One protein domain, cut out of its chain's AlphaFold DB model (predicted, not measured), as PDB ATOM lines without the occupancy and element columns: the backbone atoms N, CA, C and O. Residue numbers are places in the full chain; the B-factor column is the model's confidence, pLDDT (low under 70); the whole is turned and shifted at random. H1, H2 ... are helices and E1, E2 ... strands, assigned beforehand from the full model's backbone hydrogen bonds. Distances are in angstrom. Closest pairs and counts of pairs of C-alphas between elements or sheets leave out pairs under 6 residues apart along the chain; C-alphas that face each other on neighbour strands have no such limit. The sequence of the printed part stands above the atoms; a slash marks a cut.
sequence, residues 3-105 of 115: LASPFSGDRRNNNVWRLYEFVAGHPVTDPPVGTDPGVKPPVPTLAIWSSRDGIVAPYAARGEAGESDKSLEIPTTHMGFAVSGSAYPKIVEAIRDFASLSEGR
ATOM      1  N   LEU A   3     141.103 178.997 140.354       92.38
ATOM      2  CA  LEU A   3     139.873 179.537 140.924       92.38
ATOM      3  C   LEU A   3     139.037 180.077 139.770       92.38
ATOM      4  O   LEU A   3     139.427 181.068 139.155       92.38
ATOM      5  N   ALA A   4     137.952 179.378 139.427       87.56
ATOM      6  CA  ALA A   4     137.048 179.735 138.328       87.56
ATOM      7  C   ALA A   4     137.731 179.958 136.961       87.56
ATOM      8  O   ALA A   4     137.170 180.586 136.070       87.56
ATOM      9  N   SER A   5     138.958 179.467 136.781       85.88
ATOM     10  CA  SER A   5     139.752 179.701 135.572       85.88
ATOM     11  C   SER A   5     139.539 178.555 134.580       85.88
ATOM     12  O   SER A   5     139.617 177.401 135.001       85.88
ATOM     13  N   PRO A   6     139.295 178.824 133.282       85.19
ATOM     14  CA  PRO A   6     139.114 177.773 132.286       85.19
ATOM     15  C   PRO A   6     140.468 177.149 131.923       85.19
ATOM     16  O   PRO A   6     141.226 177.729 131.146       85.19
ATOM     17  N   PHE A   7     140.776 175.983 132.492       84.31
ATOM     18  CA  PHE A   7     142.006 175.232 132.198       84.31
ATOM     19  C   PHE A   7     141.747 173.913 131.455       84.31
ATOM     20  O   PHE A   7     142.685 173.258 131.028       84.31
ATOM     21  N   SER A   8     140.488 173.532 131.265       83.38
ATOM     22  CA  SER A   8     140.115 172.272 130.627       83.38
ATOM     23  C   SER A   8     139.220 172.474 129.407       83.38
ATOM     24  O   SER A   8     138.462 173.450 129.324       83.38
ATOM     25  N   GLY A   9     139.293 171.519 128.479       72.75
ATOM     26  CA  GLY A   9     138.549 171.500 127.222       72.75
ATOM     27  C   GLY A   9     139.063 172.482 126.158       72.75
ATOM     28  O   GLY A   9     139.936 173.315 126.395       72.75
ATOM     29  N   ASP A  10     138.495 172.391 124.950       64.94
ATOM     30  CA  ASP A  10     138.772 173.353 123.877       64.94
ATOM     31  C   ASP A  10     138.135 174.710 124.223       64.94
ATOM     32  O   ASP A  10     136.932 174.800 124.490       64.94
ATOM     33  N   ARG A  11     138.931 175.786 124.157       54.56
ATOM     34  CA  ARG A  11     138.481 177.178 124.346       54.56
ATOM     35  C   ARG A  11     137.330 177.559 123.401       54.56
ATOM     36  O   ARG A  11     136.605 178.504 123.691       54.56
ATOM     37  N   ARG A  12     137.143 176.831 122.292       52.22
ATOM     38  CA  ARG A  12     136.037 176.998 121.328       52.22
ATOM     39  C   ARG A  12     134.779 176.186 121.655       52.22
ATOM     40  O   ARG A  12     133.720 176.506 121.120       52.22
ATOM     41  N   ASN A  13     134.862 175.181 122.529       48.84
ATOM     42  CA  ASN A  13     133.727 174.326 122.913       48.84
ATOM     43  C   ASN A  13     132.912 174.863 124.097       48.84
ATOM     44  O   ASN A  13     131.901 174.267 124.480       48.84
ATOM     45  N   ASN A  14     133.304 175.995 124.680       47.94
ATOM     46  CA  ASN A  14     132.549 176.654 125.737       47.94
ATOM     47  C   ASN A  14     131.901 177.944 125.200       47.94
ATOM     48  O   ASN A  14     132.444 178.631 124.346       47.94
ATOM     49  N   ASN A  15     130.726 178.322 125.709       49.88
ATOM     50  CA  ASN A  15     130.082 179.601 125.360       49.88
ATOM     51  C   ASN A  15     130.858 180.832 125.894       49.88
ATOM     52  O   ASN A  15     130.375 181.959 125.792       49.88
ATOM     53  N   VAL A  16     132.047 180.623 126.477       55.09
ATOM     54  CA  VAL A  16     132.854 181.636 127.165       55.09
ATOM     55  C   VAL A  16     133.582 182.522 126.162       55.09
ATOM     56  O   VAL A  16     133.709 183.707 126.434       55.09
ATOM     57  N   TRP A  17     133.987 182.027 124.983       54.62
ATOM     58  CA  TRP A  17     134.714 182.858 124.008       54.62
ATOM     59  C   TRP A  17     133.908 184.082 123.541       54.62
ATOM     60  O   TRP A  17     134.467 185.167 123.447       54.62
ATOM     61  N   ARG A  18     132.584 183.949 123.359       54.97
ATOM     62  CA  ARG A  18     131.703 185.073 122.984       54.97
ATOM     63  C   ARG A  18     131.530 186.095 124.105       54.97
ATOM     64  O   ARG A  18     131.454 187.288 123.836       54.97
ATOM     65  N   LEU A  19     131.457 185.639 125.358       54.59
ATOM     66  CA  LEU A  19     131.365 186.531 126.517       54.59
ATOM     67  C   LEU A  19     132.713 187.212 126.794       54.59
ATOM     68  O   LEU A  19     132.742 188.392 127.128       54.59
ATOM     69  N   TYR A  20     133.820 186.495 126.597       51.56
ATOM     70  CA  TYR A  20     135.173 187.029 126.705       51.56
ATOM     71  C   TYR A  20     135.438 188.080 125.621       51.56
ATOM     72  O   TYR A  20     135.912 189.155 125.952       51.56
ATOM     73  N   GLU A  21     135.052 187.848 124.361       58.53
ATOM     74  CA  GLU A  21     135.127 188.865 123.296       58.53
ATOM     75  C   GLU A  21     134.248 190.090 123.591       58.53
ATOM     76  O   GLU A  21     134.678 191.223 123.374       58.53
ATOM     77  N   PHE A  22     133.043 189.880 124.134       53.06
ATOM     78  CA  PHE A  22     132.124 190.965 124.490       53.06
ATOM     79  C   PHE A  22     132.643 191.837 125.645       53.06
ATOM     80  O   PHE A  22     132.446 193.049 125.631       53.06
ATOM     81  N   VAL A  23     133.316 191.239 126.635       52.06
ATOM     82  CA  VAL A  23     133.866 191.955 127.800       52.06
ATOM     83  C   VAL A  23     135.275 192.505 127.535       52.06
ATOM     84  O   VAL A  23     135.594 193.589 128.017       52.06
ATOM     85  N   ALA A  24     136.118 191.795 126.779       51.88
ATOM     86  CA  ALA A  24     137.527 192.145 126.561       51.88
ATOM     87  C   ALA A  24     137.773 193.029 125.324       51.88
ATOM     88  O   ALA A  24     138.815 193.676 125.239       51.88
ATOM     89  N   GLY A  25     136.851 193.078 124.355       48.31
ATOM     90  CA  GLY A  25     136.999 193.904 123.149       48.31
ATOM     91  C   GLY A  25     138.100 193.444 122.180       48.31
ATOM     92  O   GLY A  25     138.426 194.175 121.246       48.31
ATOM     93  N   HIS A  26     138.670 192.249 122.374       50.47
ATOM     94  CA  HIS A  26     139.656 191.636 121.480       50.47
ATOM     95  C   HIS A  26     139.515 190.096 121.429       50.47
ATOM     96  O   HIS A  26     138.973 189.503 122.365       50.47
ATOM     97  N   PRO A  27     140.000 189.426 120.359       52.47
ATOM     98  CA  PRO A  27     139.851 187.978 120.170       52.47
ATOM     99  C   PRO A  27     140.620 187.135 121.199       52.47
ATOM    100  O   PRO A  27     141.675 187.532 121.691       52.47
ATOM    101  N   VAL A  28     140.117 185.923 121.459       53.53
ATOM    102  CA  VAL A  28     140.616 184.944 122.456       53.53
ATOM    103  C   VAL A  28     141.886 184.182 122.008       53.53
ATOM    104  O   VAL A  28     142.412 183.351 122.748       53.53
ATOM    105  N   THR A  29     142.409 184.432 120.804       51.72
ATOM    106  CA  THR A  29     143.439 183.574 120.184       51.72
ATOM    107  C   THR A  29     144.884 183.802 120.629       51.72
ATOM    108  O   THR A  29     145.734 183.046 120.171       51.72
ATOM    109  N   ASP A  30     145.184 184.755 121.517       44.62
ATOM    110  CA  ASP A  30     146.561 184.963 122.004       44.62
ATOM    111  C   ASP A  30     146.644 185.134 123.535       44.62
ATOM    112  O   ASP A  30     146.718 186.248 124.057       44.62
ATOM    113  N   PRO A  31     146.566 184.033 124.304       50.28
ATOM    114  CA  PRO A  31     146.855 184.048 125.729       50.28
ATOM    115  C   PRO A  31     148.382 184.098 125.934       50.28
ATOM    116  O   PRO A  31     149.075 183.210 125.440       50.28
ATOM    117  N   PRO A  32     148.924 185.035 126.733       43.31
ATOM    118  CA  PRO A  32     150.370 185.268 126.874       43.31
ATOM    119  C   PRO A  32     151.165 184.146 127.574       43.31
ATOM    120  O   PRO A  32     152.343 184.321 127.876       43.31
ATOM    121  N   VAL A  33     150.554 182.990 127.855       48.62
ATOM    122  CA  VAL A  33     151.198 181.866 128.547       48.62
ATOM    123  C   VAL A  33     150.923 180.578 127.767       48.62
ATOM    124  O   VAL A  33     149.821 180.030 127.809       48.62
ATOM    125  N   GLY A  34     151.933 180.122 127.022       43.94
ATOM    126  CA  GLY A  34     151.910 178.943 126.151       43.94
ATOM    127  C   GLY A  34     152.015 177.613 126.898       43.94
ATOM    128  O   GLY A  34     152.901 176.816 126.608       43.94
ATOM    129  N   THR A  35     151.132 177.375 127.863       53.47
ATOM    130  CA  THR A  35     151.037 176.083 128.551       53.47
ATOM    131  C   THR A  35     149.803 175.351 128.043       53.47
ATOM    132  O   THR A  35     148.718 175.933 128.045       53.47
ATOM    133  N   ASP A  36     149.962 174.099 127.606       62.19
ATOM    134  CA  ASP A  36     148.837 173.189 127.378       62.19
ATOM    135  C   ASP A  36     148.140 172.956 128.726       62.19
ATOM    136  O   ASP A  36     148.721 172.325 129.613       62.19
ATOM    137  N   PRO A  37     146.938 173.512 128.938       60.22
ATOM    138  CA  PRO A  37     146.328 173.502 130.253       60.22
ATOM    139  C   PRO A  37     145.743 172.121 130.613       60.22
ATOM    140  O   PRO A  37     145.431 171.899 131.782       60.22
ATOM    141  N   GLY A  38     145.685 171.176 129.658       64.44
ATOM    142  CA  GLY A  38     145.332 169.775 129.916       64.44
ATOM    143  C   GLY A  38     146.445 168.969 130.600       64.44
ATOM    144  O   GLY A  38     146.185 167.909 131.170       64.44
ATOM    145  N   VAL A  39     147.689 169.464 130.603       77.00
ATOM    146  CA  VAL A  39     148.805 168.816 131.305       77.00
ATOM    147  C   VAL A  39     149.008 169.482 132.661       77.00
ATOM    148  O   VAL A  39     149.505 170.608 132.759       77.00
ATOM    149  N   LYS A  40     148.655 168.773 133.740       85.81
ATOM    150  CA  LYS A  40     148.868 169.294 135.094       85.81
ATOM    151  C   LYS A  40     150.372 169.400 135.413       85.81
ATOM    152  O   LYS A  40     151.136 168.496 135.065       85.81
ATOM    153  N   PRO A  41     150.818 170.454 136.117       84.81
ATOM    154  CA  PRO A  41     152.202 170.556 136.577       84.81
ATOM    155  C   PRO A  41     152.549 169.437 137.585       84.81
ATOM    156  O   PRO A  41     151.647 168.903 138.237       84.81
ATOM    157  N   PRO A  42     153.843 169.099 137.782       86.88
ATOM    158  CA  PRO A  42     154.299 168.004 138.656       86.88
ATOM    159  C   PRO A  42     154.215 168.344 140.158       86.88
ATOM    160  O   PRO A  42     155.024 167.895 140.964       86.88
ATOM    161  N   VAL A  43     153.243 169.163 140.546       89.25
ATOM    162  CA  VAL A  43     152.982 169.589 141.923       89.25
ATOM    163  C   VAL A  43     151.506 169.362 142.257       89.25
ATOM    164  O   VAL A  43     150.688 169.283 141.339       89.25
ATOM    165  N   PRO A  44     151.127 169.274 143.544       93.62
ATOM    166  CA  PRO A  44     149.729 169.161 143.941       93.62
ATOM    167  C   PRO A  44     148.866 170.306 143.388       93.62
ATOM    168  O   PRO A  44     149.165 171.491 143.561       93.62
ATOM    169  N   THR A  45     147.755 169.954 142.748       93.56
ATOM    170  CA  THR A  45     146.835 170.882 142.085       93.56
ATOM    171  C   THR A  45     145.412 170.785 142.630       93.56
ATOM    172  O   THR A  45     144.822 169.713 142.722       93.56
ATOM    173  N   LEU A  46     144.840 171.946 142.953       95.44
ATOM    174  CA  LEU A  46     143.447 172.106 143.362       95.44
ATOM    175  C   LEU A  46     142.716 172.990 142.349       95.44
ATOM    176  O   LEU A  46     143.180 174.105 142.084       95.44
ATOM    177  N   ALA A  47     141.578 172.507 141.855       95.88
ATOM    178  CA  ALA A  47     140.624 173.243 141.040       95.88
ATOM    179  C   ALA A  47     139.385 173.618 141.862       95.88
ATOM    180  O   ALA A  47     138.669 172.748 142.358       95.88
ATOM    181  N   ILE A  48     139.123 174.916 142.010       97.56
ATOM    182  CA  ILE A  48     137.908 175.431 142.648       97.56
ATOM    183  C   ILE A  48     136.996 176.009 141.565       97.56
ATOM    184  O   ILE A  48     137.405 176.895 140.810       97.56
ATOM    185  N   TRP A  49     135.753 175.536 141.506       96.38
ATOM    186  CA  TRP A  49     134.786 175.892 140.463       96.38
ATOM    187  C   TRP A  49     133.378 176.095 141.035       96.38
ATOM    188  O   TRP A  49     133.126 175.843 142.214       96.38
ATOM    189  N   SER A  50     132.448 176.587 140.211       96.25
ATOM    190  CA  SER A  50     131.039 176.707 140.594       96.25
ATOM    191  C   SER A  50     130.098 176.393 139.445       96.25
ATOM    192  O   SER A  50     130.293 176.887 138.337       96.25
ATOM    193  N   SER A  51     129.008 175.673 139.717       94.81
ATOM    194  CA  SER A  51     127.870 175.600 138.788       94.81
ATOM    195  C   SER A  51     127.171 176.950 138.579       94.81
ATOM    196  O   SER A  51     126.462 177.126 137.590       94.81
ATOM    197  N   ARG A  52     127.377 177.916 139.490       94.44
ATOM    198  CA  ARG A  52     126.746 179.248 139.478       94.44
ATOM    199  C   ARG A  52     127.619 180.346 138.875       94.44
ATOM    200  O   ARG A  52     127.221 181.507 138.918       94.44
ATOM    201  N   ASP A  53     128.785 179.989 138.341       90.19
ATOM    202  CA  ASP A  53     129.811 180.925 137.882       90.19
ATOM    203  C   ASP A  53     129.242 181.974 136.907       90.19
ATOM    204  O   ASP A  53     129.354 183.177 137.142       90.19
ATOM    205  N   GLY A  54     128.528 181.525 135.872       85.44
ATOM    206  CA  GLY A  54     127.843 182.398 134.916       85.44
ATOM    207  C   GLY A  54     128.761 183.094 133.904       85.44
ATOM    208  O   GLY A  54     128.243 183.639 132.932       85.44
ATOM    209  N   ILE A  55     130.090 183.044 134.082       84.12
ATOM    210  CA  ILE A  55     131.082 183.548 133.118       84.12
ATOM    211  C   ILE A  55     131.857 182.389 132.500       84.12
ATOM    212  O   ILE A  55     131.925 182.272 131.279       84.12
ATOM    213  N   VAL A  56     132.412 181.515 133.333       83.81
ATOM    214  CA  VAL A  56     133.184 180.341 132.932       83.81
ATOM    215  C   VAL A  56     132.312 179.096 133.030       83.81
ATOM    216  O   VAL A  56     131.612 178.866 134.016       83.81
ATOM    217  N   ALA A  57     132.339 178.271 131.982       86.12
ATOM    218  CA  ALA A  57     131.596 177.019 131.969       86.12
ATOM    219  C   ALA A  57     132.099 176.093 133.097       86.12
ATOM    220  O   ALA A  57     133.309 175.862 133.180       86.12
ATOM    221  N   PRO A  58     131.209 175.502 133.921       89.56
ATOM    222  CA  PRO A  58     131.620 174.697 135.070       89.56
ATOM    223  C   PRO A  58     132.578 173.561 134.714       89.56
ATOM    224  O   PRO A  58     133.543 173.342 135.430       89.56
ATOM    225  N   TYR A  59     132.365 172.876 133.586       88.06
ATOM    226  CA  TYR A  59     133.252 171.793 133.155       88.06
ATOM    227  C   TYR A  59     134.676 172.292 132.840       88.06
ATOM    228  O   TYR A  59     135.642 171.649 133.234       88.06
ATOM    229  N   ALA A  60     134.808 173.472 132.222       87.12
ATOM    230  CA  ALA A  60     136.094 174.040 131.817       87.12
ATOM    231  C   ALA A  60     136.942 174.498 133.016       87.12
ATOM    232  O   ALA A  60     138.169 174.486 132.948       87.12
ATOM    233  N   ALA A  61     136.291 174.906 134.112       90.44
ATOM    234  CA  ALA A  61     136.953 175.244 135.373       90.44
ATOM    235  C   ALA A  61     137.091 174.053 136.333       90.44
ATOM    236  O   ALA A  61     137.930 174.084 137.227       90.44
ATOM    237  N   ARG A  62     136.257 173.018 136.195       93.75
ATOM    238  CA  ARG A  62     136.316 171.804 137.019       93.75
ATOM    239  C   ARG A  62     137.487 170.909 136.630       93.75
ATOM    240  O   ARG A  62     138.077 170.301 137.525       93.75
ATOM    241  N   GLY A  63     137.775 170.827 135.333       90.31
ATOM    242  CA  GLY A  63     138.688 169.838 134.777       90.31
ATOM    243  C   GLY A  63     138.040 168.476 134.550       90.31
ATOM    244  O   GLY A  63     136.987 168.150 135.118       90.31
ATOM    245  N   GLU A  64     138.706 167.685 133.723       89.81
ATOM    246  CA  GLU A  64     138.515 166.253 133.551       89.81
ATOM    247  C   GLU A  64     139.393 165.465 134.536       89.81
ATOM    248  O   GLU A  64     140.246 166.001 135.257       89.81
ATOM    249  N   ALA A  65     139.167 164.153 134.595       88.38
ATOM    250  CA  ALA A  65     139.953 163.267 135.440       88.38
ATOM    251  C   ALA A  65     141.443 163.315 135.058       88.38
ATOM    252  O   ALA A  65     141.806 163.088 133.908       88.38
ATOM    253  N   GLY A  66     142.308 163.570 136.045       87.44
ATOM    254  CA  GLY A  66     143.762 163.621 135.857       87.44
ATOM    255  C   GLY A  66     144.324 165.008 135.529       87.44
ATOM    256  O   GLY A  66     145.532 165.193 135.641       87.44
ATOM    257  N   GLU A  67     143.481 165.998 135.224       91.00
ATOM    258  CA  GLU A  67     143.930 167.377 134.972       91.00
ATOM    259  C   GLU A  67     144.121 168.187 136.269       91.00
ATOM    260  O   GLU A  67     144.731 169.255 136.275       91.00
ATOM    261  N   SER A  68     143.625 167.675 137.400       92.38
ATOM    262  CA  SER A  68     143.931 168.183 138.741       92.38
ATOM    263  C   SER A  68     143.926 167.056 139.778       92.38
ATOM    264  O   SER A  68     143.283 166.024 139.580       92.38
ATOM    265  N   ASP A  69     144.629 167.241 140.898       94.19
ATOM    266  CA  ASP A  69     144.638 166.267 142.002       94.19
ATOM    267  C   ASP A  69     143.351 166.315 142.831       94.19
ATOM    268  O   ASP A  69     142.933 165.311 143.409       94.19
ATOM    269  N   LYS A  70     142.715 167.488 142.907       94.69
ATOM    270  CA  LYS A  70     141.428 167.675 143.575       94.69
ATOM    271  C   LYS A  70     140.606 168.732 142.856       94.69
ATOM    272  O   LYS A  70     141.119 169.789 142.499       94.69
ATOM    273  N   SER A  71     139.307 168.477 142.749       96.25
ATOM    274  CA  SER A  71     138.325 169.425 142.232       96.25
ATOM    275  C   SER A  71     137.225 169.640 143.271       96.25
ATOM    276  O   SER A  71     136.715 168.672 143.841       96.25
ATOM    277  N   LEU A  72     136.892 170.898 143.567       97.12
ATOM    278  CA  LEU A  72     135.932 171.276 144.603       97.12
ATOM    279  C   LEU A  72     134.958 172.338 144.091       97.12
ATOM    280  O   LEU A  72     135.369 173.394 143.609       97.12
ATOM    281  N   GLU A  73     133.665 172.083 144.269       97.88
ATOM    282  CA  GLU A  73     132.634 173.072 143.978       97.88
ATOM    283  C   GLU A  73     132.389 173.990 145.182       97.88
ATOM    284  O   GLU A  73     132.104 173.528 146.289       97.88
ATOM    285  N   ILE A  74     132.422 175.304 144.955       97.62
ATOM    286  CA  ILE A  74     131.928 176.311 145.899       97.62
ATOM    287  C   ILE A  74     130.763 177.052 145.230       97.62
ATOM    288  O   ILE A  74     130.973 177.746 144.234       97.62
ATOM    289  N   PRO A  75     129.522 176.944 145.744       96.69
ATOM    290  CA  PRO A  75     128.368 177.613 145.141       96.69
ATOM    291  C   PRO A  75     128.459 179.143 145.264       96.69
ATOM    292  O   PRO A  75     128.187 179.702 146.328       96.69
ATOM    293  N   THR A  76     128.826 179.829 144.181       96.50
ATOM    294  CA  THR A  76     128.969 181.289 144.103       96.50
ATOM    295  C   THR A  76     129.020 181.740 142.637       96.50
ATOM    296  O   THR A  76     129.306 180.936 141.754       96.50
ATOM    297  N   THR A  77     128.720 183.005 142.351       94.62
ATOM    298  CA  THR A  77     128.918 183.558 140.997       94.62
ATOM    299  C   THR A  77     130.400 183.794 140.721       94.62
ATOM    300  O   THR A  77     131.195 183.826 141.661       94.62
ATOM    301  N   HIS A  78     130.782 184.030 139.461       92.56
ATOM    302  CA  HIS A  78     132.176 184.307 139.100       92.56
ATOM    303  C   HIS A  78     132.768 185.442 139.945       92.56
ATOM    304  O   HIS A  78     133.778 185.275 140.621       92.56
ATOM    305  N   MET A  79     132.066 186.581 140.004       92.38
ATOM    306  CA  MET A  79     132.469 187.717 140.841       92.38
ATOM    307  C   MET A  79     132.424 187.380 142.331       92.38
ATOM    308  O   MET A  79     133.221 187.889 143.117       92.38
ATOM    309  N   GLY A  80     131.521 186.489 142.734       93.62
ATOM    310  CA  GLY A  80     131.422 186.023 144.105       93.62
ATOM    311  C   GLY A  80     132.684 185.310 144.599       93.62
ATOM    312  O   GLY A  80     132.951 185.377 145.795       93.62
ATOM    313  N   PHE A  81     133.498 184.698 143.734       91.88
ATOM    314  CA  PHE A  81     134.810 184.175 144.144       91.88
ATOM    315  C   PHE A  81     135.764 185.264 144.650       91.88
ATOM    316  O   PHE A  81     136.573 184.993 145.533       91.88
ATOM    317  N   ALA A  82     135.650 186.485 144.123       89.94
ATOM    318  CA  ALA A  82     136.512 187.603 144.491       89.94
ATOM    319  C   ALA A  82     135.966 188.415 145.674       89.94
ATOM    320  O   ALA A  82     136.737 188.835 146.532       89.94
ATOM    321  N   VAL A  83     134.648 188.657 145.722       91.62
ATOM    322  CA  VAL A  83     134.071 189.659 146.643       91.62
ATOM    323  C   VAL A  83     133.013 189.126 147.607       91.62
ATOM    324  O   VAL A  83     132.539 189.872 148.463       91.62
ATOM    325  N   SER A  84     132.604 187.857 147.508       93.44
ATOM    326  CA  SER A  84     131.574 187.338 148.411       93.44
ATOM    327  C   SER A  84     132.149 187.017 149.788       93.44
ATOM    328  O   SER A  84     132.931 186.075 149.948       93.44
ATOM    329  N   GLY A  85     131.653 187.714 150.811       92.88
ATOM    330  CA  GLY A  85     131.965 187.411 152.209       92.88
ATOM    331  C   GLY A  85     131.550 186.000 152.649       92.88
ATOM    332  O   GLY A  85     132.108 185.481 153.608       92.88
ATOM    333  N   SER A  86     130.617 185.347 151.945       94.31
ATOM    334  CA  SER A  86     130.206 183.966 152.242       94.31
ATOM    335  C   SER A  86     130.995 182.904 151.468       94.31
ATOM    336  O   SER A  86     131.029 181.747 151.891       94.31
ATOM    337  N   ALA A  87     131.630 183.271 150.349       94.88
ATOM    338  CA  ALA A  87     132.472 182.360 149.573       94.88
ATOM    339  C   ALA A  87     133.921 182.373 150.070       94.88
ATOM    340  O   ALA A  87     134.536 181.314 150.170       94.88
ATOM    341  N   TYR A  88     134.443 183.547 150.438       95.06
ATOM    342  CA  TYR A  88     135.837 183.713 150.847       95.06
ATOM    343  C   TYR A  88     136.280 182.759 151.974       95.06
ATOM    344  O   TYR A  88     137.287 182.073 151.788       95.06
ATOM    345  N   PRO A  89     135.534 182.598 153.090       97.00
ATOM    346  CA  PRO A  89     135.927 181.660 154.143       97.00
ATOM    347  C   PRO A  89     136.039 180.215 153.645       97.00
ATOM    348  O   PRO A  89     136.988 179.521 153.995       97.00
ATOM    349  N   LYS A  90     135.124 179.791 152.764       97.62
ATOM    350  CA  LYS A  90     135.106 178.438 152.184       97.62
ATOM    351  C   LYS A  90     136.288 178.202 151.249       97.62
ATOM    352  O   LYS A  90     136.838 177.109 151.213       97.62
ATOM    353  N   ILE A  91     136.685 179.226 150.492       96.44
ATOM    354  CA  ILE A  91     137.865 179.172 149.619       96.44
ATOM    355  C   ILE A  91     139.127 178.999 150.471       96.44
ATOM    356  O   ILE A  91     139.947 178.131 150.184       96.44
ATOM    357  N   VAL A  92     139.268 179.786 151.542       96.38
ATOM    358  CA  VAL A  92     140.421 179.702 152.452       96.38
ATOM    359  C   VAL A  92     140.492 178.338 153.141       96.38
ATOM    360  O   VAL A  92     141.569 177.748 153.204       96.38
ATOM    361  N   GLU A  93     139.362 177.829 153.634       96.88
ATOM    362  CA  GLU A  93     139.257 176.490 154.224       96.88
ATOM    363  C   GLU A  93     139.684 175.410 153.223       96.88
ATOM    364  O   GLU A  93     140.598 174.639 153.505       96.88
ATOM    365  N   ALA A  94     139.141 175.440 152.002       96.25
ATOM    366  CA  ALA A  94     139.498 174.494 150.950       96.25
ATOM    367  C   ALA A  94     141.003 174.480 150.629       96.25
ATOM    368  O   ALA A  94     141.581 173.412 150.411       96.25
ATOM    369  N   ILE A  95     141.642 175.656 150.604       95.44
ATOM    370  CA  ILE A  95     143.087 175.786 150.371       95.44
ATOM    371  C   ILE A  95     143.879 175.172 151.524       95.44
ATOM    372  O   ILE A  95     144.812 174.409 151.279       95.44
ATOM    373  N   ARG A  96     143.518 175.491 152.771       96.06
ATOM    374  CA  ARG A  96     144.208 174.987 153.970       96.06
ATOM    375  C   ARG A  96     144.100 173.472 154.088       96.06
ATOM    376  O   ARG A  96     145.112 172.807 154.319       96.06
ATOM    377  N   ASP A  97     142.910 172.929 153.863       95.38
ATOM    378  CA  ASP A  97     142.667 171.488 153.881       95.38
ATOM    379  C   ASP A  97     143.486 170.782 152.803       95.38
ATOM    380  O   ASP A  97     144.118 169.755 153.052       95.38
ATOM    381  N   PHE A  98     143.511 171.339 151.591       95.06
ATOM    382  CA  PHE A  98     144.293 170.773 150.499       95.06
ATOM    383  C   PHE A  98     145.798 170.829 150.771       95.06
ATOM    384  O   PHE A  98     146.481 169.827 150.562       95.06
ATOM    385  N   ALA A  99     146.304 171.959 151.268       92.06
ATOM    386  CA  ALA A  99     147.709 172.114 151.629       92.06
ATOM    387  C   ALA A  99     148.122 171.056 152.664       92.06
ATOM    388  O   ALA A  99     149.053 170.292 152.411       92.06
ATOM    389  N   SER A 100     147.340 170.907 153.736       92.44
ATOM    390  CA  SER A 100     147.586 169.925 154.801       92.44
ATOM    391  C   SER A 100     147.607 168.480 154.274       92.44
ATOM    392  O   SER A 100     148.456 167.675 154.654       92.44
ATOM    393  N   LEU A 101     146.698 168.138 153.351       87.31
ATOM    394  CA  LEU A 101     146.672 166.821 152.699       87.31
ATOM    395  C   LEU A 101     147.868 166.589 151.766       87.31
ATOM    396  O   LEU A 101     148.284 165.445 151.575       87.31
ATOM    397  N   SER A 102     148.381 167.652 151.149       84.00
ATOM    398  CA  SER A 102     149.493 167.581 150.201       84.00
ATOM    399  C   SER A 102     150.852 167.463 150.896       84.00
ATOM    400  O   SER A 102     151.699 166.695 150.441       84.00
ATOM    401  N   GLU A 103     151.026 168.120 152.045       81.06
ATOM    402  CA  GLU A 103     152.228 168.017 152.880       81.06
ATOM    403  C   GLU A 103     152.424 166.588 153.403       81.06
ATOM    404  O   GLU A 103     153.534 166.060 153.370       81.06
ATOM    405  N   GLY A 104     151.335 165.900 153.763       63.19
ATOM    406  CA  GLY A 104     151.371 164.486 154.152       63.19
ATOM    407  C   GLY A 104     151.714 163.506 153.018       63.19
ATOM    408  O   GLY A 104     151.974 162.336 153.287       63.19
ATOM    409  N   ARG A 105     151.717 163.953 151.752       60.91
ATOM    410  CA  ARG A 105     152.042 163.135 150.566       60.91
ATOM    411  C   ARG A 105     153.428 163.431 149.974       60.91
ATOM    412  O   ARG A 105     153.897 162.649 149.155       60.91
TER     413      ARG A 105
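AT A GLANCE: This is residues 3 to 105 of the 115 residues of an uncharacterized protein of Alphaproteobacteria bacterium (UniProt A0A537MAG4). Two short parallel strands, E1 and E2, lie between short H2 on one face and long H4 on the other; loose stretches lead to H1, where residues 21 to 26 stick out. The 103 printed residues hold H1, E1, H2, E2, H3, H4 in that order, mostly helix, with under half in named elements. The whole is compact, radius of gyration of the C-alphas 14.4 A, spanning 43 by 32 by 21 A.

HOW THE PARTS SIT: E1, residues 46 to 49, and E2, 70 to 73, are parallel at 20 degrees; N 47 and O 70 are within hydrogen-bond range, 2.8 A. H2, 58 to 62, completes a strand-helix-strand unit, parallel neighbours joined through a helix, its crossover right-handed. The closest C-alphas of E1 and H4, 88 to 103, are Leu 46 and Phe 98, 7.3 A. H3, 80 to 83, is close but not clearly touching H4: C-alphas 81 and 88, the closest, are 6.8 A apart. H1, 16 to 24, is apart from H4. Every O i to N i+4 pair is within range in H1, H2 and H4; H3 is too short.

IN THESE COORDINATES: H4 runs 22.8 A, from C-alpha 88 at (135.837, 183.713, 150.847) to C-alpha 103 at (152.228, 168.017, 152.880).

THE WHOLE: The printed part has no cut. H1 to E1 is a long link; pLDDT is under 70 at residues 10 to 38 and 104 to 105.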